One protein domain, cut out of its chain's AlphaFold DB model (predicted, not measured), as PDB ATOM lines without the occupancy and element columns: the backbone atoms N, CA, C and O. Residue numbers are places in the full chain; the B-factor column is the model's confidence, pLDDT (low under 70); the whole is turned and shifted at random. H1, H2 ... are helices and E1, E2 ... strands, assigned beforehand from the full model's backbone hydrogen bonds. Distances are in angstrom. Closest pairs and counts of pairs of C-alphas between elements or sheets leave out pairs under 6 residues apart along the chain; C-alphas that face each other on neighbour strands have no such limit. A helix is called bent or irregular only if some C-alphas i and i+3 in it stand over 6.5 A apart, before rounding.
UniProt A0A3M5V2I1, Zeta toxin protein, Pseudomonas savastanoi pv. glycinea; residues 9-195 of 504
ATOM      1  N   SER A   9     144.460 193.295 135.929       93.44
ATOM      2  CA  SER A   9     143.880 194.107 134.854       93.44
ATOM      3  C   SER A   9     144.972 194.807 134.043       93.44
ATOM      4  O   SER A   9     145.976 195.228 134.623       93.44
ATOM      5  N   VAL A  10     144.719 195.039 132.753       93.81
ATOM      6  CA  VAL A  10     145.604 195.819 131.866       93.81
ATOM      7  C   VAL A  10     145.963 197.176 132.479       93.81
ATOM      8  O   VAL A  10     147.140 197.514 132.505       93.81
ATOM      9  N   ASP A  11     144.994 197.898 133.052       94.31
ATOM     10  CA  ASP A  11     145.222 199.228 133.641       94.31
ATOM     11  C   ASP A  11     146.215 199.197 134.811       94.31
ATOM     12  O   ASP A  11     147.129 200.014 134.886       94.31
ATOM     13  N   LEU A  12     146.066 198.224 135.714       94.38
ATOM     14  CA  LEU A  12     146.983 198.049 136.841       94.38
ATOM     15  C   LEU A  12     148.394 197.674 136.369       94.38
ATOM     16  O   LEU A  12     149.369 198.232 136.865       94.38
ATOM     17  N   VAL A  13     148.511 196.759 135.402       95.94
ATOM     18  CA  VAL A  13     149.816 196.375 134.842       95.94
ATOM     19  C   VAL A  13     150.469 197.564 134.147       95.94
ATOM     20  O   VAL A  13     151.637 197.835 134.404       95.94
ATOM     21  N   GLN A  14     149.718 198.319 133.342       96.38
ATOM     22  CA  GLN A  14     150.208 199.538 132.698       96.38
ATOM     23  C   GLN A  14     150.702 200.552 133.735       96.38
ATOM     24  O   GLN A  14     151.797 201.081 133.590       96.38
ATOM     25  N   HIS A  15     149.971 200.747 134.836       96.88
ATOM     26  CA  HIS A  15     150.394 201.649 135.906       96.88
ATOM     27  C   HIS A  15     151.717 201.222 136.572       96.88
ATOM     28  O   HIS A  15     152.548 202.068 136.905       96.88
ATOM     29  N   VAL A  16     151.941 199.918 136.771       96.56
ATOM     30  CA  VAL A  16     153.220 199.397 137.292       96.56
ATOM     31  C   VAL A  16     154.345 199.582 136.273       96.56
ATOM     32  O   VAL A  16     155.449 199.972 136.650       96.56
ATOM     33  N   VAL A  17     154.063 199.338 134.991       95.56
ATOM     34  CA  VAL A  17     155.009 199.539 133.887       95.56
ATOM     35  C   VAL A  17     155.456 200.996 133.802       95.56
ATOM     36  O   VAL A  17     156.657 201.255 133.774       95.56
ATOM     37  N   ASP A  18     154.517 201.940 133.821       94.38
ATOM     38  CA  ASP A  18     154.815 203.371 133.739       94.38
ATOM     39  C   ASP A  18     155.681 203.808 134.928       94.38
ATOM     40  O   ASP A  18     156.750 204.387 134.744       94.38
ATOM     41  N   ARG A  19     155.297 203.403 136.147       94.62
ATOM     42  CA  ARG A  19     156.066 203.660 137.377       94.62
ATOM     43  C   ARG A  19     157.487 203.095 137.303       94.62
ATOM     44  O   ARG A  19     158.424 203.705 137.814       94.62
ATOM     45  N   PHE A  20     157.655 201.912 136.710       93.25
ATOM     46  CA  PHE A  20     158.970 201.308 136.516       93.25
ATOM     47  C   PHE A  20     159.808 202.117 135.523       93.25
ATOM     48  O   PHE A  20     160.954 202.428 135.831       93.25
ATOM     49  N   LEU A  21     159.249 202.478 134.364       92.81
ATOM     50  CA  LEU A  21     159.951 203.231 133.320       92.81
ATOM     51  C   LEU A  21     160.317 204.657 133.763       92.81
ATOM     52  O   LEU A  21     161.406 205.129 133.427       92.81
ATOM     53  N   ASP A  22     159.473 205.305 134.569       91.81
ATOM     54  CA  ASP A  22     159.742 206.625 135.153       91.81
ATOM     55  C   ASP A  22     161.043 206.632 135.973       91.81
ATOM     56  O   ASP A  22     161.817 207.591 135.915       91.81
ATOM     57  N   ASN A  23     161.367 205.521 136.648       89.81
ATOM     58  CA  ASN A  23     162.617 205.376 137.401       89.81
ATOM     59  C   ASN A  23     163.877 205.332 136.522       89.81
ATOM     60  O   ASN A  23     164.979 205.313 137.070       89.81
ATOM     61  N   TYR A  24     163.740 205.291 135.194       89.62
ATOM     62  CA  TYR A  24     164.847 205.311 134.234       89.62
ATOM     63  C   TYR A  24     164.951 206.633 133.466       89.62
ATOM     64  O   TYR A  24     165.728 206.715 132.518       89.62
ATOM     65  N   ASN A  25     164.219 207.679 133.871       88.25
ATOM     66  CA  ASN A  25     164.348 209.047 133.344       88.25
ATOM     67  C   ASN A  25     164.225 209.152 131.808       88.25
ATOM     68  O   ASN A  25     164.873 209.990 131.184       88.25
ATOM     69  N   GLY A  26     163.428 208.281 131.178       85.88
ATOM     70  CA  GLY A  26     163.270 208.241 129.717       85.88
ATOM     71  C   GLY A  26     164.433 207.599 128.947       85.88
ATOM     72  O   GLY A  26     164.430 207.617 127.717       85.88
ATOM     73  N   ASN A  27     165.411 207.001 129.633       88.25
ATOM     74  CA  ASN A  27     166.566 206.365 128.991       88.25
ATOM     75  C   ASN A  27     166.263 204.976 128.399       88.25
ATOM     76  O   ASN A  27     167.051 204.472 127.601       88.25
ATOM     77  N   ILE A  28     165.117 204.373 128.731       88.62
ATOM     78  CA  ILE A  28     164.606 203.171 128.058       88.62
ATOM     79  C   ILE A  28     163.736 203.614 126.879       88.62
ATOM     80  O   ILE A  28     162.580 203.994 127.046       88.62
ATOM     81  N   GLN A  29     164.290 203.550 125.669       83.81
ATOM     82  CA  GLN A  29     163.612 203.968 124.433       83.81
ATOM     83  C   GLN A  29     162.736 202.854 123.834       83.81
ATOM     84  O   GLN A  29     162.804 202.572 122.638       83.81
ATOM     85  N   LEU A  30     161.930 202.192 124.667       86.06
ATOM     86  CA  LEU A  30     161.019 201.130 124.240       86.06
ATOM     87  C   LEU A  30     159.570 201.519 124.505       86.06
ATOM     88  O   LEU A  30     159.241 202.092 125.542       86.06
ATOM     89  N   ARG A  31     158.680 201.144 123.588       88.75
ATOM     90  CA  ARG A  31     157.237 201.283 123.784       88.75
ATOM     91  C   ARG A  31     156.677 200.051 124.491       88.75
ATOM     92  O   ARG A  31     156.805 198.935 123.988       88.75
ATOM     93  N   ALA A  32     155.999 200.269 125.612       92.00
ATOM     94  CA  ALA A  32     155.247 199.232 126.307       92.00
ATOM     95  C   ALA A  32     153.979 198.850 125.528       92.00
ATOM     96  O   ALA A  32     153.239 199.723 125.069       92.00
ATOM     97  N   ILE A  33     153.712 197.551 125.403       91.19
ATOM     98  CA  ILE A  33     152.427 197.019 124.946       91.19
ATOM     99  C   ILE A  33     151.901 196.063 126.015       91.19
ATOM    100  O   ILE A  33     152.365 194.930 126.138       91.19
ATOM    101  N   VAL A  34     150.915 196.519 126.780       93.56
ATOM    102  CA  VAL A  34     150.225 195.693 127.771       93.56
ATOM    103  C   VAL A  34     148.917 195.199 127.169       93.56
ATOM    104  O   VAL A  34     148.080 195.994 126.744       93.56
ATOM    105  N   VAL A  35     148.742 193.882 127.121       89.75
ATOM    106  CA  VAL A  35     147.517 193.249 126.614       89.75
ATOM    107  C   VAL A  35     146.856 192.405 127.686       89.75
ATOM    108  O   VAL A  35     147.490 192.007 128.665       89.75
ATOM    109  N   ALA A  36     145.575 192.102 127.494       90.44
ATOM    110  CA  ALA A  36     144.858 191.226 128.403       90.44
ATOM    111  C   ALA A  36     145.388 189.792 128.303       90.44
ATOM    112  O   ALA A  36     145.686 189.205 129.341       90.44
ATOM    113  N   LYS A  37     145.533 189.246 127.085       86.88
ATOM    114  CA  LYS A  37     145.912 187.846 126.850       86.88
ATOM    115  C   LYS A  37     147.044 187.696 125.833       86.88
ATOM    116  O   LYS A  37     147.213 188.528 124.949       86.88
ATOM    117  N   GLN A  38     147.800 186.599 125.914       85.44
ATOM    118  CA  GLN A  38     148.956 186.375 125.034       85.44
ATOM    119  C   GLN A  38     148.559 186.214 123.556       85.44
ATOM    120  O   GLN A  38     149.280 186.669 122.669       85.44
ATOM    121  N   GLU A  39     147.386 185.646 123.271       83.06
ATOM    122  CA  GLU A  39     146.852 185.538 121.910       83.06
ATOM    123  C   GLU A  39     146.536 186.892 121.252       83.06
ATOM    124  O   GLU A  39     146.489 186.962 120.023       83.06
ATOM    125  N   ASP A  40     146.393 187.970 122.031       81.12
ATOM    126  CA  ASP A  40     146.188 189.324 121.498       81.12
ATOM    127  C   ASP A  40     147.461 189.867 120.819       81.12
ATOM    128  O   ASP A  40     147.387 190.767 119.982       81.12
ATOM    129  N   ILE A  41     148.630 189.307 121.154       73.25
ATOM    130  CA  ILE A  41     149.927 189.637 120.542       73.25
ATOM    131  C   ILE A  41     150.331 188.568 119.528       73.25
ATOM    132  O   ILE A  41     150.748 188.880 118.413       73.25
ATOM    133  N   TYR A  42     150.234 187.300 119.927       72.56
ATOM    134  CA  TYR A  42     150.845 186.178 119.215       72.56
ATOM    135  C   TYR A  42     149.856 185.390 118.344       72.56
ATOM    136  O   TYR A  42     150.239 184.456 117.639       72.56
ATOM    137  N   GLY A  43     148.581 185.779 118.360       80.25
ATOM    138  CA  GLY A  43     147.506 185.115 117.639       80.25
ATOM    139  C   GLY A  43     146.917 183.913 118.392       80.25
ATOM    140  O   GLY A  43     147.507 183.391 119.340       80.25
ATOM    141  N   PRO A  44     145.741 183.426 117.956       75.38
ATOM    142  CA  PRO A  44     144.973 182.410 118.676       75.38
ATOM    143  C   PRO A  44     145.671 181.046 118.761       75.38
ATOM    144  O   PRO A  44     145.374 180.273 119.671       75.38
ATOM    145  N   GLU A  45     146.589 180.734 117.840       72.62
ATOM    146  CA  GLU A  45     147.376 179.490 117.856       72.62
ATOM    147  C   GLU A  45     148.445 179.463 118.950       72.62
ATOM    148  O   GLU A  45     148.855 178.386 119.369       72.62
ATOM    149  N   LEU A  46     148.847 180.631 119.457       66.75
ATOM    150  CA  LEU A  46     149.780 180.764 120.573       66.75
ATOM    151  C   LEU A  46     149.060 181.039 121.900       66.75
ATOM    152  O   LEU A  46     149.689 181.467 122.864       66.75
ATOM    153  N   SER A  47     147.754 180.761 121.981       76.62
ATOM    154  CA  SER A  47     147.013 180.793 123.246       76.62
ATOM    155  C   SER A  47     147.520 179.720 124.212       76.62
ATOM    156  O   SER A  47     147.881 178.607 123.818       76.62
ATOM    157  N   ARG A  48     147.495 180.042 125.508       74.06
ATOM    158  CA  ARG A  48     147.963 179.145 126.574       74.06
ATOM    159  C   ARG A  48     147.225 177.803 126.582       74.06
ATOM    160  O   ARG A  48     147.830 176.775 126.863       74.06
ATOM    161  N   GLU A  49     145.933 177.806 126.255       73.56
ATOM    162  CA  GLU A  49     145.099 176.597 126.188       73.56
ATOM    163  C   GLU A  49     145.538 175.637 125.075       73.56
ATOM    164  O   GLU A  49     145.438 174.423 125.238       73.56
ATOM    165  N   LYS A  50     146.042 176.169 123.954       70.12
ATOM    166  CA  LYS A  50     146.474 175.364 122.808       70.12
ATOM    167  C   LYS A  50     147.916 174.887 122.918       70.12
ATOM    168  O   LYS A  50     148.211 173.770 122.505       70.12
ATOM    169  N   THR A  51     148.810 175.724 123.437       65.12
ATOM    170  CA  THR A  51     150.251 175.426 123.462       65.12
ATOM    171  C   THR A  51     150.725 174.852 124.790       65.12
ATOM    172  O   THR A  51     151.780 174.230 124.839       65.12
ATOM    173  N   GLY A  52     149.988 175.092 125.878       69.62
ATOM    174  CA  GLY A  52     150.462 174.844 127.240       69.62
ATOM    175  C   GLY A  52     151.568 175.805 127.697       69.62
ATOM    176  O   GLY A  52     151.985 175.734 128.850       69.62
ATOM    177  N   VAL A  53     152.024 176.720 126.832       69.62
ATOM    178  CA  VAL A  53     153.124 177.653 127.104       69.62
ATOM    179  C   VAL A  53     152.565 178.965 127.640       69.62
ATOM    180  O   VAL A  53     151.670 179.575 127.047       69.62
ATOM    181  N   ARG A  54     153.107 179.401 128.775       80.19
ATOM    182  CA  ARG A  54     152.791 180.679 129.416       80.19
ATOM    183  C   ARG A  54     153.842 181.713 129.012       80.19
ATOM    184  O   ARG A  54     155.024 181.470 129.215       80.19
ATOM    185  N   ILE A  55     153.398 182.844 128.465       79.69
ATOM    186  CA  ILE A  55     154.264 183.974 128.099       79.69
ATOM    187  C   ILE A  55     153.879 185.166 128.971       79.69
ATOM    188  O   ILE A  55     152.774 185.694 128.848       79.69
ATOM    189  N   ASP A  56     154.772 185.565 129.868       86.06
ATOM    190  CA  ASP A  56     154.527 186.658 130.814       86.06
ATOM    191  C   ASP A  56     154.854 188.015 130.187       86.06
ATOM    192  O   ASP A  56     154.054 188.953 130.247       86.06
ATOM    193  N   GLY A  57     155.987 188.083 129.499       85.69
ATOM    194  CA  GLY A  57     156.398 189.209 128.684       85.69
ATOM    195  C   GLY A  57     157.348 188.763 127.582       85.69
ATOM    196  O   GLY A  57     157.632 187.577 127.446       85.69
ATOM    197  N   ALA A  58     157.736 189.720 126.747       83.38
ATOM    198  CA  ALA A  58     158.819 189.545 125.787       83.38
ATOM    199  C   ALA A  58     159.337 190.905 125.326       83.38
ATOM    200  O   ALA A  58     158.549 191.810 125.008       83.38
ATOM    201  N   TYR A  59     160.651 191.029 125.244       84.75
ATOM    202  CA  TYR A  59     161.367 192.124 124.618       84.75
ATOM    203  C   TYR A  59     161.556 191.867 123.116       84.75
ATOM    204  O   TYR A  59     162.123 190.862 122.703       84.75
ATOM    205  N   HIS A  60     161.117 192.823 122.290       78.81
ATOM    206  CA  HIS A  60     161.168 192.749 120.827       78.81
ATOM    207  C   HIS A  60     162.091 193.855 120.277       78.81
ATOM    208  O   HIS A  60     161.602 194.927 119.880       78.81
ATOM    209  N   PRO A  61     163.422 193.634 120.211       72.00
ATOM    210  CA  PRO A  61     164.416 194.632 119.798       72.00
ATOM    211  C   PRO A  61     164.089 195.294 118.460       72.00
ATOM    212  O   PRO A  61     164.217 196.508 118.309       72.00
ATOM    213  N   LYS A  62     163.609 194.507 117.490       66.88
ATOM    214  CA  LYS A  62     163.335 194.965 116.121       66.88
ATOM    215  C   LYS A  62     162.351 196.132 116.053       66.88
ATOM    216  O   LYS A  62     162.505 197.016 115.215       66.88
ATOM    217  N   ASN A  63     161.312 196.089 116.882       70.00
ATOM    218  CA  ASN A  63     160.214 197.054 116.844       70.00
ATOM    219  C   ASN A  63     160.337 198.110 117.949       70.00
ATOM    220  O   ASN A  63     159.428 198.927 118.090       70.00
ATOM    221  N   ALA A  64     161.425 198.076 118.731       78.69
ATOM    222  CA  ALA A  64     161.605 198.882 119.934       78.69
ATOM    223  C   ALA A  64     160.387 198.797 120.873       78.69
ATOM    224  O   ALA A  64     159.891 199.810 121.370       78.69
ATOM    225  N   ILE A  65     159.863 197.584 121.079       84.31
ATOM    226  CA  ILE A  65     158.743 197.341 121.993       84.31
ATOM    227  C   ILE A  65     159.106 196.273 123.015       84.31
ATOM    228  O   ILE A  65     159.929 195.398 122.753       84.31
ATOM    229  N   PHE A  66     158.422 196.303 124.146       89.19
ATOM    230  CA  PHE A  66     158.287 195.137 125.006       89.19
ATOM    231  C   PHE A  66     156.807 194.903 125.282       89.19
ATOM    232  O   PHE A  66     155.989 195.826 125.240       89.19
ATOM    233  N   THR A  67     156.467 193.648 125.519       90.31
ATOM    234  CA  THR A  67     155.093 193.198 125.711       90.31
ATOM    235  C   THR A  67     154.918 192.590 127.090       90.31
ATOM    236  O   THR A  67     155.842 191.944 127.577       90.31
ATOM    237  N   ILE A  68     153.750 192.786 127.706       92.94
ATOM    238  CA  ILE A  68     153.362 192.133 128.966       92.94
ATOM    239  C   ILE A  68     151.923 191.627 128.854       92.94
ATOM    240  O   ILE A  68     151.038 192.337 128.367       92.94
ATOM    241  N   VAL A  69     151.688 190.404 129.330       91.25
ATOM    242  CA  VAL A  69     150.378 189.744 129.315       91.25
ATOM    243  C   VAL A  69     149.742 189.818 130.700       91.25
ATOM    244  O   VAL A  69     150.100 189.070 131.610       91.25
ATOM    245  N   ALA A  70     148.763 190.708 130.861       92.56
ATOM    246  CA  ALA A  70     148.188 191.033 132.161       92.56
ATOM    247  C   ALA A  70     147.505 189.830 132.837       92.56
ATOM    248  O   ALA A  70     147.692 189.611 134.034       92.56
ATOM    249  N   SER A  71     146.810 188.973 132.074       90.44
ATOM    250  CA  SER A  71     146.149 187.780 132.623       90.44
ATOM    251  C   SER A  71     147.108 186.742 133.207       90.44
ATOM    252  O   SER A  71     146.660 185.869 133.950       90.44
ATOM    253  N   ASN A  72     148.396 186.801 132.856       88.12
ATOM    254  CA  ASN A  72     149.415 185.895 133.376       88.12
ATOM    255  C   ASN A  72     150.096 186.447 134.646       88.12
ATOM    256  O   ASN A  72     150.795 185.707 135.333       88.12
ATOM    257  N   MET A  73     149.840 187.707 135.012       91.44
ATOM    258  CA  MET A  73     150.420 188.354 136.191       91.44
ATOM    259  C   MET A  73     149.571 188.083 137.432       91.44
ATOM    260  O   MET A  73     148.387 188.420 137.460       91.44
ATOM    261  N   GLY A  74     150.174 187.485 138.461       88.00
ATOM    262  CA  GLY A  74     149.493 187.199 139.731       88.00
ATOM    263  C   GLY A  74     149.455 188.383 140.703       88.00
ATOM    264  O   GLY A  74     148.511 188.506 141.475       88.00
ATOM    265  N   ASP A  75     150.468 189.250 140.667       91.81
ATOM    266  CA  ASP A  75     150.632 190.412 141.546       91.81
ATOM    267  C   ASP A  75     151.575 191.457 140.912       91.81
ATOM    268  O   ASP A  75     152.168 191.211 139.857       91.81
ATOM    269  N   GLU A  76     151.717 192.642 141.531       93.38
ATOM    270  CA  GLU A  76     152.665 193.672 141.052       93.38
ATOM    271  C   GLU A  76     154.114 193.150 141.037       93.38
ATOM    272  O   GLU A  76     154.911 193.546 140.188       93.38
ATOM    273  N   GLY A  77     154.461 192.233 141.945       90.00
ATOM    274  CA  GLY A  77     155.793 191.636 142.015       90.00
ATOM    275  C   GLY A  77     156.139 190.806 140.777       90.00
ATOM    276  O   GLY A  77     157.283 190.840 140.328       90.00
ATOM    277  N   ALA A  78     155.170 190.090 140.205       89.00
ATOM    278  CA  ALA A  78     155.314 189.360 138.949       89.00
ATOM    279  C   ALA A  78     155.593 190.317 137.790       89.00
ATOM    280  O   ALA A  78     156.536 190.087 137.039       89.00
ATOM    281  N   VAL A  79     154.864 191.438 137.721       93.31
ATOM    282  CA  VAL A  79     155.093 192.478 136.706       93.31
ATOM    283  C   VAL A  79     156.517 193.025 136.807       93.31
ATOM    284  O   VAL A  79     157.218 193.114 135.802       93.31
ATOM    285  N   LEU A  80     156.975 193.348 138.019       92.31
ATOM    286  CA  LEU A  80     158.324 193.871 138.245       92.31
ATOM    287  C   LEU A  80     159.424 192.849 137.914       92.31
ATOM    288  O   LEU A  80     160.449 193.238 137.358       92.31
ATOM    289  N   ARG A  81     159.227 191.555 138.212       91.12
ATOM    290  CA  ARG A  81     160.171 190.495 137.809       91.12
ATOM    291  C   ARG A  81     160.272 190.390 136.290       91.12
ATOM    292  O   ARG A  81     161.379 190.474 135.772       91.12
ATOM    293  N   THR A  82     159.140 190.318 135.586       91.31
ATOM    294  CA  THR A  82     159.115 190.290 134.114       91.31
ATOM    295  C   THR A  82     159.773 191.535 133.523       91.31
ATOM    296  O   THR A  82     160.601 191.425 132.628       91.31
ATOM    297  N   LEU A  83     159.485 192.728 134.052       92.25
ATOM    298  CA  LEU A  83     160.137 193.959 133.599       92.25
ATOM    299  C   LEU A  83     161.654 193.903 133.759       92.25
ATOM    300  O   LEU A  83     162.373 194.331 132.864       92.25
ATOM    301  N   ARG A  84     162.164 193.360 134.867       92.56
ATOM    302  CA  ARG A  84     163.610 193.208 135.049       92.56
ATOM    303  C   ARG A  84     164.211 192.164 134.111       92.56
ATOM    304  O   ARG A  84     165.261 192.437 133.537       92.56
ATOM    305  N   HIS A  85     163.536 191.040 133.900       92.25
ATOM    306  CA  HIS A  85     163.952 190.014 132.943       92.25
ATOM    307  C   HIS A  85     164.103 190.606 131.530       92.25
ATOM    308  O   HIS A  85     165.177 190.571 130.928       92.25
ATOM    309  N   GLU A  86     163.055 191.268 131.039       90.75
ATOM    310  CA  GLU A  86     163.024 191.811 129.680       90.75
ATOM    311  C   GLU A  86     163.913 193.051 129.514       90.75
ATOM    312  O   GLU A  86     164.655 193.183 128.536       90.75
ATOM    313  N   LEU A  87     163.845 193.988 130.468       91.31
ATOM    314  CA  LEU A  87     164.457 195.309 130.327       91.31
ATOM    315  C   LEU A  87     165.874 195.387 130.901       91.31
ATOM    316  O   LEU A  87     166.692 196.147 130.389       91.31
ATOM    317  N   LEU A  88     166.197 194.618 131.942       88.69
ATOM    318  CA  LEU A  88     167.539 194.607 132.544       88.69
ATOM    319  C   LEU A  88     168.349 193.381 132.127       88.69
ATOM    320  O   LEU A  88     169.564 193.496 131.986       88.69
ATOM    321  N   GLY A  89     167.684 192.255 131.863       88.06
ATOM    322  CA  GLY A  89     168.273 191.091 131.210       88.06
ATOM    323  C   GLY A  89     168.533 191.365 129.732       88.06
ATOM    324  O   GLY A  89     169.634 191.760 129.356       88.06
ATOM    325  N   HIS A  90     167.523 191.209 128.876       88.19
ATOM    326  CA  HIS A  90     167.726 191.238 127.421       88.19
ATOM    327  C   HIS A  90     168.036 192.627 126.845       88.19
ATOM    328  O   HIS A  90     169.038 192.803 126.142       88.19
ATOM    329  N   TYR A  91     167.207 193.644 127.117       88.50
ATOM    330  CA  TYR A  91     167.505 195.013 126.672       88.50
ATOM    331  C   TYR A  91     168.787 195.536 127.327       88.50
ATOM    332  O   TYR A  91     169.641 196.103 126.644       88.50
ATOM    333  N   GLY A  92     168.961 195.278 128.624       88.06
ATOM    334  CA  GLY A  92     170.146 195.671 129.375       88.06
ATOM    335  C   GLY A  92     171.438 195.097 128.795       88.06
ATOM    336  O   GLY A  92     172.396 195.843 128.577       88.06
ATOM    337  N   LEU A  93     171.450 193.815 128.423       85.38
ATOM    338  CA  LEU A  93     172.573 193.203 127.713       85.38
ATOM    339  C   LEU A  93     172.857 193.862 126.358       85.38
ATOM    340  O   LEU A  93     174.006 193.932 125.931       85.38
ATOM    341  N   ASN A  94     171.838 194.393 125.685       84.31
ATOM    342  CA  ASN A  94     172.022 195.117 124.427       84.31
ATOM    343  C   ASN A  94     172.583 196.538 124.607       84.31
ATOM    344  O   ASN A  94     172.866 197.205 123.612       84.31
ATOM    345  N   THR A  95     172.785 197.007 125.841       81.38
ATOM    346  CA  THR A  95     173.527 198.253 126.112       81.38
ATOM    347  C   THR A  95     175.038 198.085 126.055       81.38
ATOM    348  O   THR A  95     175.751 199.079 125.947       81.38
ATOM    349  N   PHE A  96     175.532 196.849 126.101       76.38
ATOM    350  CA  PHE A  96     176.929 196.544 125.827       76.38
ATOM    351  C   PHE A  96     177.195 196.578 124.323       76.38
ATOM    352  O   PHE A  96     176.298 196.310 123.509       76.38
ATOM    353  N   ASN A  97     178.440 196.875 123.951       67.69
ATOM    354  CA  ASN A  97     178.880 196.585 122.592       67.69
ATOM    355  C   ASN A  97     178.964 195.050 122.376       67.69
ATOM    356  O   ASN A  97     178.962 194.289 123.351       67.69
ATOM    357  N   PRO A  98     179.018 194.565 121.122       62.25
ATOM    358  CA  PRO A  98     178.979 193.128 120.840       62.25
ATOM    359  C   PRO A  98     180.092 192.307 121.516       62.25
ATOM    360  O   PRO A  98     179.834 191.190 121.966       62.25
ATOM    361  N   GLU A  99     181.309 192.848 121.622       54.91
ATOM    362  CA  GLU A  99     182.451 192.160 122.243       54.91
ATOM    363  C   GLU A  99     182.270 192.026 123.758       54.91
ATOM    364  O   GLU A  99     182.448 190.944 124.317       54.91
ATOM    365  N   GLU A 100     181.850 193.105 124.419       66.56
ATOM    366  CA  GLU A 100     181.559 193.126 125.853       66.56
ATOM    367  C   GLU A 100     180.403 192.186 126.206       66.56
ATOM    368  O   GLU A 100     180.502 191.424 127.171       66.56
ATOM    369  N   LYS A 101     179.328 192.192 125.402       75.00
ATOM    370  CA  LYS A 101     178.202 191.268 125.577       75.00
ATOM    371  C   LYS A 101     178.679 189.823 125.461       75.00
ATOM    372  O   LYS A 101     178.374 189.007 126.327       75.00
ATOM    373  N   ARG A 102     179.456 189.502 124.420       68.81
ATOM    374  CA  ARG A 102     179.995 188.153 124.204       68.81
ATOM    375  C   ARG A 102     180.851 187.698 125.384       68.81
ATOM    376  O   ARG A 102     180.645 186.585 125.859       68.81
ATOM    377  N   ALA A 103     181.757 188.556 125.852       66.38
ATOM    378  CA  ALA A 103     182.640 188.264 126.974       66.38
ATOM    379  C   ALA A 103     181.853 188.017 128.267       66.38
ATOM    380  O   ALA A 103     182.139 187.061 128.984       66.38
ATOM    381  N   LEU A 104     180.830 188.829 128.550       76.00
ATOM    382  CA  LEU A 104     179.948 188.619 129.698       76.00
ATOM    383  C   LEU A 104     179.213 187.273 129.608       76.00
ATOM    384  O   LEU A 104     179.186 186.530 130.586       76.00
ATOM    385  N   LEU A 105     178.662 186.924 128.443       80.69
ATOM    386  CA  LEU A 105     177.962 185.651 128.261       80.69
ATOM    387  C   LEU A 105     178.901 184.437 128.362       80.69
ATOM    388  O   LEU A 105     178.506 183.423 128.930       80.69
ATOM    389  N   ASP A 106     180.147 184.536 127.888       72.56
ATOM    390  CA  ASP A 106     181.159 183.491 128.111       72.56
ATOM    391  C   ASP A 106     181.441 183.288 129.604       72.56
ATOM    392  O   ASP A 106     181.514 182.155 130.078       72.56
ATOM    393  N   ARG A 107     181.503 184.373 130.383       77.00
ATOM    394  CA  ARG A 107     181.640 184.276 131.843       77.00
ATOM    395  C   ARG A 107     180.432 183.650 132.513       77.00
ATOM    396  O   ARG A 107     180.601 182.900 133.467       77.00
ATOM    397  N   VAL A 108     179.228 183.930 132.021       83.19
ATOM    398  CA  VAL A 108     178.026 183.244 132.498       83.19
ATOM    399  C   VAL A 108     178.130 181.749 132.191       83.19
ATOM    400  O   VAL A 108     177.874 180.946 133.082       83.19
ATOM    401  N   LEU A 109     178.582 181.343 131.001       81.69
ATOM    402  CA  LEU A 109     178.769 179.924 130.657       81.69
ATOM    403  C   LEU A 109     179.745 179.195 131.587       81.69
ATOM    404  O   LEU A 109     179.502 178.045 131.951       81.69
ATOM    405  N   GLU A 110     180.812 179.857 132.033       81.69
ATOM    406  CA  GLU A 110     181.756 179.292 133.011       81.69
ATOM    407  C   GLU A 110     181.080 178.926 134.350       81.69
ATOM    408  O   GLU A 110     181.584 178.082 135.093       81.69
ATOM    409  N   THR A 111     179.903 179.492 134.645       85.88
ATOM    410  CA  THR A 111     179.135 179.221 135.873       85.88
ATOM    411  C   THR A 111     178.276 177.957 135.826       85.88
ATOM    412  O   THR A 111     177.572 177.667 136.790       85.88
ATOM    413  N   ARG A 112     178.335 177.171 134.742       85.81
ATOM    414  CA  ARG A 112     177.576 175.915 134.562       85.81
ATOM    415  C   ARG A 112     177.609 174.980 135.779       85.81
ATOM    416  O   ARG A 112     176.613 174.335 136.086       85.81
ATOM    417  N   ASN A 113     178.750 174.916 136.466       83.31
ATOM    418  CA  ASN A 113     178.961 174.065 137.642       83.31
ATOM    419  C   ASN A 113     178.955 174.847 138.968       83.31
ATOM    420  O   ASN A 113     179.342 174.307 140.004       83.31
ATOM    421  N   GLU A 114     178.569 176.121 138.948       83.19
ATOM    422  CA  GLU A 114     178.565 176.970 140.131       83.19
ATOM    423  C   GLU A 114     177.323 176.659 141.002       83.19
ATOM    424  O   GLU A 114     176.186 176.716 140.518       83.19
ATOM    425  N   PRO A 115     177.499 176.300 142.292       86.06
ATOM    426  CA  PRO A 115     176.390 175.852 143.134       86.06
ATOM    427  C   PRO A 115     175.263 176.873 143.326       86.06
ATOM    428  O   PRO A 115     174.094 176.479 143.362       86.06
ATOM    429  N   THR A 116     175.573 178.166 143.456       83.56
ATOM    430  CA  THR A 116     174.567 179.222 143.650       83.56
ATOM    431  C   THR A 116     173.687 179.465 142.419       83.56
ATOM    432  O   THR A 116     172.540 179.874 142.585       83.56
ATOM    433  N   LEU A 117     174.164 179.146 141.213       87.06
ATOM    434  CA  LEU A 117     173.447 179.279 139.939       87.06
ATOM    435  C   LEU A 117     172.798 177.976 139.459       87.06
ATOM    436  O   LEU A 117     172.015 178.006 138.515       87.06
ATOM    437  N   SER A 118     173.061 176.849 140.126       89.75
ATOM    438  CA  SER A 118     172.554 175.523 139.731       89.75
ATOM    439  C   SER A 118     171.040 175.468 139.485       89.75
ATOM    440  O   SER A 118     170.595 174.852 138.521       89.75
ATOM    441  N   HIS A 119     170.243 176.139 140.321       89.25
ATOM    442  CA  HIS A 119     168.787 176.193 140.172       89.25
ATOM    443  C   HIS A 119     168.340 176.987 138.934       89.25
ATOM    444  O   HIS A 119     167.421 176.553 138.247       89.25
ATOM    445  N   ILE A 120     169.023 178.093 138.615       90.31
ATOM    446  CA  ILE A 120     168.748 178.908 137.423       90.31
ATOM    447  C   ILE A 120     169.172 178.147 136.167       90.31
ATOM    448  O   ILE A 120     168.407 178.063 135.213       90.31
ATOM    449  N   TRP A 121     170.354 177.523 136.177       93.56
ATOM    450  CA  TRP A 121     170.805 176.681 135.067       93.56
ATOM    451  C   TRP A 121     169.854 175.516 134.798       93.56
ATOM    452  O   TRP A 121     169.529 175.266 133.643       93.56
ATOM    453  N   ALA A 122     169.360 174.843 135.842       91.75
ATOM    454  CA  ALA A 122     168.395 173.756 135.689       91.75
ATOM    455  C   ALA A 122     167.066 174.231 135.075       91.75
ATOM    456  O   ALA A 122     166.501 173.543 134.223       91.75
ATOM    457  N   GLU A 123     166.574 175.402 135.484       86.69
ATOM    458  CA  GLU A 123     165.364 176.004 134.921       86.69
ATOM    459  C   GLU A 123     165.556 176.392 133.448       86.69
ATOM    460  O   GLU A 123     164.743 176.026 132.595       86.69
ATOM    461  N   VAL A 124     166.673 177.051 133.134       87.75
ATOM    462  CA  VAL A 124     167.016 177.456 131.768       87.75
ATOM    463  C   VAL A 124     167.223 176.246 130.860       87.75
ATOM    464  O   VAL A 124     166.691 176.213 129.754       87.75
ATOM    465  N   ASP A 125     167.952 175.226 131.307       89.25
ATOM    466  CA  ASP A 125     168.168 174.019 130.513       89.25
ATOM    467  C   ASP A 125     166.867 173.284 130.226       89.25
ATOM    468  O   ASP A 125     166.710 172.756 129.133       89.25
ATOM    469  N   ASN A 126     165.921 173.263 131.162       84.81
ATOM    470  CA  ASN A 126     164.627 172.637 130.929       84.81
ATOM    471  C   ASN A 126     163.793 173.424 129.903       84.81
ATOM    472  O   ASN A 126     163.261 172.852 128.948       84.81
ATOM    473  N   ASN A 127     163.703 174.743 130.083       73.69
ATOM    474  CA  ASN A 127     162.816 175.601 129.295       73.69
ATOM    475  C   ASN A 127     163.383 175.938 127.905       73.69
ATOM    476  O   ASN A 127     162.615 176.164 126.972       73.69
ATOM    477  N   TYR A 128     164.709 175.912 127.756       75.69
ATOM    478  CA  TYR A 128     165.432 176.334 126.555       75.69
ATOM    479  C   TYR A 128     166.428 175.268 126.062       75.69
ATOM    480  O   TYR A 128     167.455 175.600 125.468       75.69
ATOM    481  N   HIS A 129     166.146 173.979 126.296       78.62
ATOM    482  CA  HIS A 129     167.003 172.853 125.880       78.62
ATOM    483  C   HIS A 129     167.310 172.823 124.371       78.62
ATOM    484  O   HIS A 129     168.316 172.250 123.954       78.62
ATOM    485  N   ASP A 130     166.440 173.407 123.546       64.69
ATOM    486  CA  ASP A 130     166.569 173.498 122.091       64.69
ATOM    487  C   ASP A 130     167.350 174.742 121.627       64.69
ATOM    488  O   ASP A 130     167.570 174.931 120.426       64.69
ATOM    489  N   ARG A 131     167.776 175.599 122.563       71.00
ATOM    490  CA  ARG A 131     168.523 176.831 122.298       71.00
ATOM    491  C   ARG A 131     170.030 176.643 122.479       71.00
ATOM    492  O   ARG A 131     170.504 175.754 123.195       71.00
ATOM    493  N   SER A 132     170.805 177.518 121.835       75.88
ATOM    494  CA  SER A 132     172.267 177.505 121.953       75.88
ATOM    495  C   SER A 132     172.716 177.740 123.397       75.88
ATOM    496  O   SER A 132     171.997 178.334 124.201       75.88
ATOM    497  N   GLU A 133     173.927 177.288 123.726       79.38
ATOM    498  CA  GLU A 133     174.554 177.557 125.028       79.38
ATOM    499  C   GLU A 133     174.564 179.057 125.334       79.38
ATOM    500  O   GLU A 133     174.214 179.471 126.432       79.38
ATOM    501  N   LEU A 134     174.868 179.886 124.335       74.25
ATOM    502  CA  LEU A 134     174.906 181.333 124.516       74.25
ATOM    503  C   LEU A 134     173.551 181.976 124.743       74.25
ATOM    504  O   LEU A 134     173.448 182.898 125.545       74.25
ATOM    505  N   HIS A 135     172.522 181.479 124.063       77.62
ATOM    506  CA  HIS A 135     171.158 181.899 124.340       77.62
ATOM    507  C   HIS A 135     170.781 181.522 125.775       77.62
ATOM    508  O   HIS A 135     170.272 182.350 126.514       77.62
ATOM    509  N   ARG A 136     171.109 180.302 126.211       85.62
ATOM    510  CA  ARG A 136     170.878 179.877 127.596       85.62
ATOM    511  C   ARG A 136     171.665 180.719 128.604       85.62
ATOM    512  O   ARG A 136     171.122 181.084 129.634       85.62
ATOM    513  N   ALA A 137     172.901 181.105 128.305       86.44
ATOM    514  CA  ALA A 137     173.666 182.024 129.147       86.44
ATOM    515  C   ALA A 137     173.013 183.414 129.254       86.44
ATOM    516  O   ALA A 137     173.026 184.029 130.318       86.44
ATOM    517  N   GLU A 138     172.415 183.904 128.169       88.75
ATOM    518  CA  GLU A 138     171.641 185.145 128.176       88.75
ATOM    519  C   GLU A 138     170.376 185.022 129.037       88.75
ATOM    520  O   GLU A 138     170.131 185.902 129.861       88.75
ATOM    521  N   GLU A 139     169.643 183.910 128.938       90.81
ATOM    522  CA  GLU A 139     168.508 183.607 129.822       90.81
ATOM    523  C   GLU A 139     168.940 183.534 131.293       90.81
ATOM    524  O   GLU A 139     168.303 184.131 132.155       90.81
ATOM    525  N   VAL A 140     170.067 182.881 131.604       91.31
ATOM    526  CA  VAL A 140     170.615 182.838 132.973       91.31
ATOM    527  C   VAL A 140     170.878 184.249 133.495       91.31
ATOM    528  O   VAL A 140     170.512 184.558 134.628       91.31
ATOM    529  N   PHE A 141     171.475 185.126 132.683       90.19
ATOM    530  CA  PHE A 141     171.671 186.523 133.069       90.19
ATOM    531  C   PHE A 141     170.333 187.247 133.304       90.19
ATOM    532  O   PHE A 141     170.204 187.982 134.285       90.19
ATOM    533  N   ALA A 142     169.329 187.012 132.455       90.00
ATOM    534  CA  ALA A 142     167.999 187.601 132.595       90.00
ATOM    535  C   ALA A 142     167.279 187.140 133.876       90.00
ATOM    536  O   ALA A 142     166.791 187.986 134.628       90.00
ATOM    537  N   PHE A 143     167.326 185.846 134.207       89.50
ATOM    538  CA  PHE A 143     166.829 185.311 135.481       89.50
ATOM    539  C   PHE A 143     167.555 185.909 136.689       89.50
ATOM    540  O   PHE A 143     166.935 186.238 137.702       89.50
ATOM    541  N   VAL A 144     168.873 186.105 136.598       85.88
ATOM    542  CA  VAL A 144     169.634 186.755 137.673       85.88
ATOM    543  C   VAL A 144     169.190 188.209 137.880       85.88
ATOM    544  O   VAL A 144     169.152 188.677 139.024       85.88
ATOM    545  N   ALA A 145     168.812 188.909 136.808       85.75
ATOM    546  CA  ALA A 145     168.322 190.281 136.870       85.75
ATOM    547  C   ALA A 145     166.939 190.411 137.545       85.75
ATOM    548  O   ALA A 145     166.572 191.509 137.963       85.75
ATOM    549  N   GLU A 146     166.175 189.324 137.713       85.62
ATOM    550  CA  GLU A 146     164.826 189.366 138.294       85.62
ATOM    551  C   GLU A 146     164.777 189.732 139.786       85.62
ATOM    552  O   GLU A 146     163.728 190.176 140.270       85.62
ATOM    553  N   GLU A 147     165.865 189.571 140.541       77.50
ATOM    554  CA  GLU A 147     165.877 189.842 141.984       77.50
ATOM    555  C   GLU A 147     166.210 191.305 142.331       77.50
ATOM    556  O   GLU A 147     167.275 191.826 142.020       77.50
ATOM    557  N   GLU A 148     165.324 191.952 143.094       59.59
ATOM    558  CA  GLU A 148     165.392 193.380 143.456       59.59
ATOM    559  C   GLU A 148     166.143 193.670 144.770       59.59
ATOM    560  O   GLU A 148     165.823 194.626 145.478       59.59
ATOM    561  N   ARG A 149     167.101 192.837 145.195       55.91
ATOM    562  CA  ARG A 149     167.717 193.086 146.510       55.91
ATOM    563  C   ARG A 149     168.480 194.412 146.510       55.91
ATOM    564  O   ARG A 149     169.489 194.576 145.833       55.91
ATOM    565  N   THR A 150     167.995 195.336 147.334       42.44
ATOM    566  CA  THR A 150     168.575 196.651 147.609       42.44
ATOM    567  C   THR A 150     169.965 196.464 148.215       42.44
ATOM    568  O   THR A 150     170.093 195.858 149.280       42.44
ATOM    569  N   PHE A 151     171.016 196.985 147.577       46.41
ATOM    570  CA  PHE A 151     172.352 196.981 148.174       46.41
ATOM    571  C   PHE A 151     173.061 198.330 148.015       46.41
ATOM    572  O   PHE A 151     173.294 198.820 146.916       46.41
ATOM    573  N   LEU A 152     173.401 198.931 149.158       37.53
ATOM    574  CA  LEU A 152     174.021 200.248 149.294       37.53
ATOM    575  C   LEU A 152     175.542 200.217 149.036       37.53
ATOM    576  O   LEU A 152     176.306 199.554 149.737       37.53
ATOM    577  N   GLY A 153     175.993 201.047 148.094       38.47
ATOM    578  CA  GLY A 153     176.981 202.117 148.313       38.47
ATOM    579  C   GLY A 153     178.464 201.803 148.571       38.47
ATOM    580  O   GLY A 153     179.247 202.746 148.559       38.47
ATOM    581  N   LYS A 154     178.898 200.554 148.820       37.19
ATOM    582  CA  LYS A 154     180.342 200.259 149.052       37.19
ATOM    583  C   LYS A 154     180.920 199.022 148.353       37.19
ATOM    584  O   LYS A 154     182.135 198.964 148.178       37.19
ATOM    585  N   ALA A 155     180.105 198.048 147.940       40.09
ATOM    586  CA  ALA A 155     180.581 196.942 147.086       40.09
ATOM    587  C   ALA A 155     180.689 197.349 145.605       40.09
ATOM    588  O   ALA A 155     181.479 196.769 144.868       40.09
ATOM    589  N   TRP A 156     179.946 198.392 145.225       37.25
ATOM    590  CA  TRP A 156     179.810 198.949 143.880       37.25
ATOM    591  C   TRP A 156     181.131 199.356 143.210       37.25
ATOM    592  O   TRP A 156     181.378 199.021 142.055       37.25
ATOM    593  N   ASP A 157     182.019 200.027 143.949       38.72
ATOM    594  CA  ASP A 157     183.261 200.555 143.370       38.72
ATOM    595  C   ASP A 157     184.322 199.467 143.123       38.72
ATOM    596  O   ASP A 157     185.236 199.654 142.318       38.72
ATOM    597  N   ARG A 158     184.224 198.312 143.797       39.66
ATOM    598  CA  ARG A 158     185.218 197.225 143.691       39.66
ATOM    599  C   ARG A 158     184.947 196.287 142.519       39.66
ATOM    600  O   ARG A 158     185.890 195.844 141.870       39.66
ATOM    601  N   THR A 159     183.681 196.006 142.233       42.19
ATOM    602  CA  THR A 159     183.244 195.103 141.155       42.19
ATOM    603  C   THR A 159     183.444 195.714 139.771       42.19
ATOM    604  O   THR A 159     183.988 195.048 138.894       42.19
ATOM    605  N   ARG A 160     183.175 197.020 139.603       42.38
ATOM    606  CA  ARG A 160     183.482 197.754 138.361       42.38
ATOM    607  C   ARG A 160     184.975 197.711 138.014       42.38
ATOM    608  O   ARG A 160     185.324 197.546 136.848       42.38
ATOM    609  N   ALA A 161     185.858 197.851 139.006       43.62
ATOM    610  CA  ALA A 161     187.304 197.800 138.791       43.62
ATOM    611  C   ALA A 161     187.795 196.383 138.446       43.62
ATOM    612  O   ALA A 161     188.644 196.238 137.568       43.62
ATOM    613  N   ALA A 162     187.227 195.356 139.087       42.03
ATOM    614  CA  ALA A 162     187.571 193.959 138.840       42.03
ATOM    615  C   ALA A 162     187.151 193.506 137.432       42.03
ATOM    616  O   ALA A 162     187.980 192.971 136.698       42.03
ATOM    617  N   LEU A 163     185.919 193.800 136.998       41.19
ATOM    618  CA  LEU A 163     185.468 193.408 135.661       41.19
ATOM    619  C   LEU A 163     186.116 194.264 134.557       41.19
ATOM    620  O   LEU A 163     186.487 193.726 133.519       41.19
ATOM    621  N   GLN A 164     186.366 195.563 134.784       46.25
ATOM    622  CA  GLN A 164     187.136 196.379 133.831       46.25
ATOM    623  C   GLN A 164     188.607 195.954 133.718       46.25
ATOM    624  O   GLN A 164     189.178 196.083 132.637       46.25
ATOM    625  N   GLN A 165     189.235 195.446 134.787       44.84
ATOM    626  CA  GLN A 165     190.576 194.848 134.705       44.84
ATOM    627  C   GLN A 165     190.564 193.524 133.941       44.84
ATOM    628  O   GLN A 165     191.441 193.301 133.115       44.84
ATOM    629  N   VAL A 166     189.549 192.691 134.166       40.16
ATOM    630  CA  VAL A 166     189.353 191.400 133.494       40.16
ATOM    631  C   VAL A 166     189.026 191.565 132.004       40.16
ATOM    632  O   VAL A 166     189.539 190.817 131.181       40.16
ATOM    633  N   LEU A 167     188.235 192.575 131.630       43.50
ATOM    634  CA  LEU A 167     187.937 192.912 130.232       43.50
ATOM    635  C   LEU A 167     189.122 193.604 129.532       43.50
ATOM    636  O   LEU A 167     189.305 193.431 128.330       43.50
ATOM    637  N   LYS A 168     189.966 194.351 130.264       43.22
ATOM    638  CA  LYS A 168     191.213 194.933 129.721       43.22
ATOM    639  C   LYS A 168     192.372 193.941 129.622       43.22
ATOM    640  O   LYS A 168     193.311 194.202 128.874       43.22
ATOM    641  N   ALA A 169     192.333 192.838 130.361       37.22
ATOM    642  CA  ALA A 169     193.347 191.796 130.335       37.22
ATOM    643  C   ALA A 169     192.735 190.502 129.797       37.22
ATOM    644  O   ALA A 169     192.365 189.611 130.557       37.22
ATOM    645  N   THR A 170     192.707 190.353 128.474       39.81
ATOM    646  CA  THR A 170     192.433 189.090 127.762       39.81
ATOM    647  C   THR A 170     193.516 188.018 128.002       39.81
ATOM    648  O   THR A 170     193.915 187.296 127.093       39.81
ATOM    649  N   GLY A 171     194.026 187.891 129.232       41.38
ATOM    650  CA  GLY A 171     195.107 186.966 129.558       41.38
ATOM    651  C   GLY A 171     195.471 186.780 131.032       41.38
ATOM    652  O   GLY A 171     196.463 186.106 131.283       41.38
ATOM    653  N   LEU A 172     194.730 187.318 132.007       39.28
ATOM    654  CA  LEU A 172     194.949 186.999 133.426       39.28
ATOM    655  C   LEU A 172     193.624 187.086 134.182       39.28
ATOM    656  O   LEU A 172     193.085 188.177 134.347       39.28
ATOM    657  N   VAL A 173     193.107 185.954 134.657       43.47
ATOM    658  CA  VAL A 173     191.989 185.947 135.602       43.47
ATOM    659  C   VAL A 173     192.305 184.968 136.717       43.47
ATOM    660  O   VAL A 173     192.609 183.803 136.472       43.47
ATOM    661  N   ASP A 174     192.229 185.503 137.928       43.38
ATOM    662  CA  ASP A 174     192.215 184.801 139.200       43.38
ATOM    663  C   ASP A 174     191.239 183.607 139.237       43.38
ATOM    664  O   ASP A 174     190.173 183.607 138.626       43.38
ATOM    665  N   ASP A 175     191.609 182.614 140.043       44.53
ATOM    666  CA  ASP A 175     191.051 181.259 140.186       44.53
ATOM    667  C   ASP A 175     189.645 181.187 140.840       44.53
ATOM    668  O   ASP A 175     189.314 180.234 141.547       44.53
ATOM    669  N   LYS A 176     188.807 182.224 140.690       53.12
ATOM    670  CA  LYS A 176     187.454 182.269 141.271       53.12
ATOM    671  C   LYS A 176     186.395 182.368 140.179       53.12
ATOM    672  O   LYS A 176     186.304 183.369 139.476       53.12
ATOM    673  N   SER A 177     185.589 181.314 140.068       57.81
ATOM    674  CA  SER A 177     184.400 181.252 139.215       57.81
ATOM    675  C   SER A 177     183.406 182.354 139.583       57.81
ATOM    676  O   SER A 177     183.130 182.555 140.767       57.81
ATOM    677  N   LEU A 178     182.844 183.005 138.565       67.75
ATOM    678  CA  LEU A 178     181.802 184.018 138.702       67.75
ATOM    679  C   LEU A 178     180.592 183.446 139.473       67.75
ATOM    680  O   LEU A 178     180.069 182.390 139.125       67.75
ATOM    681  N   SER A 179     180.158 184.123 140.530       73.31
ATOM    682  CA  SER A 179     179.041 183.725 141.400       73.31
ATOM    683  C   SER A 179     177.741 184.453 141.043       73.31
ATOM    684  O   SER A 179     177.759 185.510 140.405       73.31
ATOM    685  N   ILE A 180     176.594 183.964 141.541       75.06
ATOM    686  CA  ILE A 180     175.308 184.673 141.387       75.06
ATOM    687  C   ILE A 180     175.369 186.112 141.920       75.06
ATOM    688  O   ILE A 180     174.708 187.005 141.397       75.06
ATOM    689  N   HIS A 181     176.169 186.359 142.965       70.62
ATOM    690  CA  HIS A 181     176.308 187.686 143.553       70.62
ATOM    691  C   HIS A 181     176.980 188.660 142.584       70.62
ATOM    692  O   HIS A 181     176.505 189.781 142.429       70.62
ATOM    693  N   GLU A 182     178.040 188.227 141.907       71.94
ATOM    694  CA  GLU A 182     178.755 189.054 140.934       71.94
ATOM    695  C   GLU A 182     177.874 189.362 139.722       71.94
ATOM    696  O   GLU A 182     177.781 190.522 139.330       71.94
ATOM    697  N   LEU A 183     177.120 188.380 139.214       76.44
ATOM    698  CA  LEU A 183     176.155 188.617 138.133       76.44
ATOM    699  C   LEU A 183     175.055 189.611 138.521       76.44
ATOM    700  O   LEU A 183     174.682 190.462 137.716       76.44
ATOM    701  N   ARG A 184     174.565 189.562 139.765       77.69
ATOM    702  CA  ARG A 184     173.592 190.551 140.265       77.69
ATOM    703  C   ARG A 184     174.184 191.946 140.332       77.69
ATOM    704  O   ARG A 184     173.499 192.914 140.017       77.69
ATOM    705  N   VAL A 185     175.444 192.062 140.745       70.44
ATOM    706  CA  VAL A 185     176.126 193.358 140.764       70.44
ATOM    707  C   VAL A 185     176.267 193.912 139.345       70.44
ATOM    708  O   VAL A 185     176.026 195.100 139.145       70.44
ATOM    709  N   GLU A 186     176.554 193.067 138.357       74.06
ATOM    710  CA  GLU A 186     176.581 193.486 136.952       74.06
ATOM    711  C   GLU A 186     175.200 193.902 136.429       74.06
ATOM    712  O   GLU A 186     175.076 194.952 135.801       74.06
ATOM    713  N   ALA A 187     174.137 193.156 136.741       78.50
ATOM    714  CA  ALA A 187     172.772 193.548 136.380       78.50
ATOM    715  C   ALA A 187     172.372 194.905 137.001       78.50
ATOM    716  O   ALA A 187     171.746 195.737 136.341       78.50
ATOM    717  N   LEU A 188     172.796 195.179 138.242       76.94
ATOM    718  CA  LEU A 188     172.620 196.487 138.883       76.94
ATOM    719  C   LEU A 188     173.442 197.585 138.183       76.94
ATOM    720  O   LEU A 188     172.918 198.672 137.954       76.94
ATOM    721  N   ALA A 189     174.687 197.304 137.778       76.69
ATOM    722  CA  ALA A 189     175.534 198.215 136.991       76.69
ATOM    723  C   ALA A 189     174.915 198.596 135.648       76.69
ATOM    724  O   ALA A 189     174.964 199.760 135.240       76.69
ATOM    725  N   VAL A 190     174.291 197.629 134.978       80.38
ATOM    726  CA  VAL A 190     173.495 197.866 133.774       80.38
ATOM    727  C   VAL A 190     172.316 198.785 134.092       80.38
ATOM    728  O   VAL A 190     172.157 199.814 133.438       80.38
ATOM    729  N   ALA A 191     171.529 198.461 135.120       83.81
ATOM    730  CA  ALA A 191     170.346 199.228 135.498       83.81
ATOM    731  C   ALA A 191     170.669 200.686 135.865       83.81
ATOM    732  O   ALA A 191     169.996 201.599 135.386       83.81
ATOM    733  N   ASP A 192     171.703 200.916 136.675       81.12
ATOM    734  CA  ASP A 192     172.113 202.258 137.095       81.12
ATOM    735  C   ASP A 192     172.683 203.065 135.929       81.12
ATOM    736  O   ASP A 192     172.353 204.241 135.794       81.12
ATOM    737  N   GLY A 193     173.473 202.433 135.054       79.81
ATOM    738  CA  GLY A 193     173.988 203.083 133.851       79.81
ATOM    739  C   GLY A 193     172.878 203.478 132.875       79.81
ATOM    740  O   GLY A 193     172.938 204.556 132.288       79.81
ATOM    741  N   ILE A 194     171.833 202.655 132.725       84.50
ATOM    742  CA  ILE A 194     170.642 203.035 131.947       84.50
ATOM    743  C   ILE A 194     169.927 204.188 132.654       84.50
ATOM    744  O   ILE A 194     169.604 205.190 132.025       84.50
ATOM    745  N   ARG A 195     169.711 204.097 133.974       86.56
ATOM    746  CA  ARG A 195     169.007 205.127 134.755       86.56
ATOM    747  C   ARG A 195     169.677 206.499 134.675       86.56
ATOM    748  O   ARG A 195     168.968 207.503 134.579       86.56
TER     749      ARG A 195
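This is residues 9 to 195 of the 504 residues of the protein "Zeta toxin protein" of Pseudomonas savastanoi pv. glycinea (UniProt A0A3M5V2I1). A small sheet of three strands with H1 and H4 packed on one face makes one lobe, and a knot of crossed helices, H5, H6, H7 and H9, makes the other. H4, the longest helix by residues, runs from the sheet into this second lobe, where H7 is in the middle; H8 lies at the far end of the long axis, and H2 and H3 at the other. The 187 printed residues hold nine named helices and three named strands, in the order H1 E1 H2 H3 E2 E3 H4 H5 H6 H7 H8 H9, mostly helix. The sheet is mixed, in the order E1 E3 E2. The whole is compact, with a radius of gyration of the C-alphas of 17.2 A, and spans 52 by 37 by 28 A.

The strands are E1, residues 31 to 35, E3, residues 65 to 69, 13.5 A long, and E2, residues 57 to 60. H1, residues 10 to 22, is 18.1 A long and begins at C-alpha 10 (145.604, 195.819, 131.866). H4, residues 76 to 93, measures 24.0 A. H2 is residues 39 to 42 and H3 residues 48 to 51. H5, residues 98 to 113, measures 25.4 A and is irregular, with C-alphas 110 and 113 7.5 A apart. H6 is residues 118 to 127, H7 residues 133 to 145, and H8 residues 156 to 168. H9, residues 180 to 195, is 22.4 A long and ends at C-alpha 195 (169.007, 205.127, 134.755).

E3 is parallel to E1, with N 33 and O 66 2.9 A apart, and antiparallel to E2 in a hairpin, with N 67 and O 58 2.8 A apart. H1, over E1 at a height of 8.9 A over the sheet, and H4, over E2 at 8.8 A, lie on the same face: two layers, helices on one face of a sheet. H2 only grazes the sheet with residues 39 to 41; H3 is not on it. The hub, H7, touches H4 at Ala 142 and Gly 89, closest C-alphas 3.8 A apart, H5 at Ala 137 and Val 108, 5.6 A, H6 at Arg 136 and Val 124, 6.2 A, and H9 at Ala 145 and Ala 187, 5.5 A. H8 and H9 only just touch, with 3 pairs of C-alphas within 8 A, the closest those of Thr 159 and Val 185, 7.3 A. Every O i to N i+4 pair is within hydrogen-bond range in H1, H6, H7 and H9, against 12 of 14 in H4, 9 of 12 in H5 and 7 of 9 in H8; H2 and H3 are too short for such a pair.

The two C-alphas farthest apart, of Pro 44 and Leu 172, are 52.3 A apart. The printed part has no cut, and the link from H8 to H9 is long. Mean pLDDT of the printed part is 77.0; residues 148 to 178 are among those under 70.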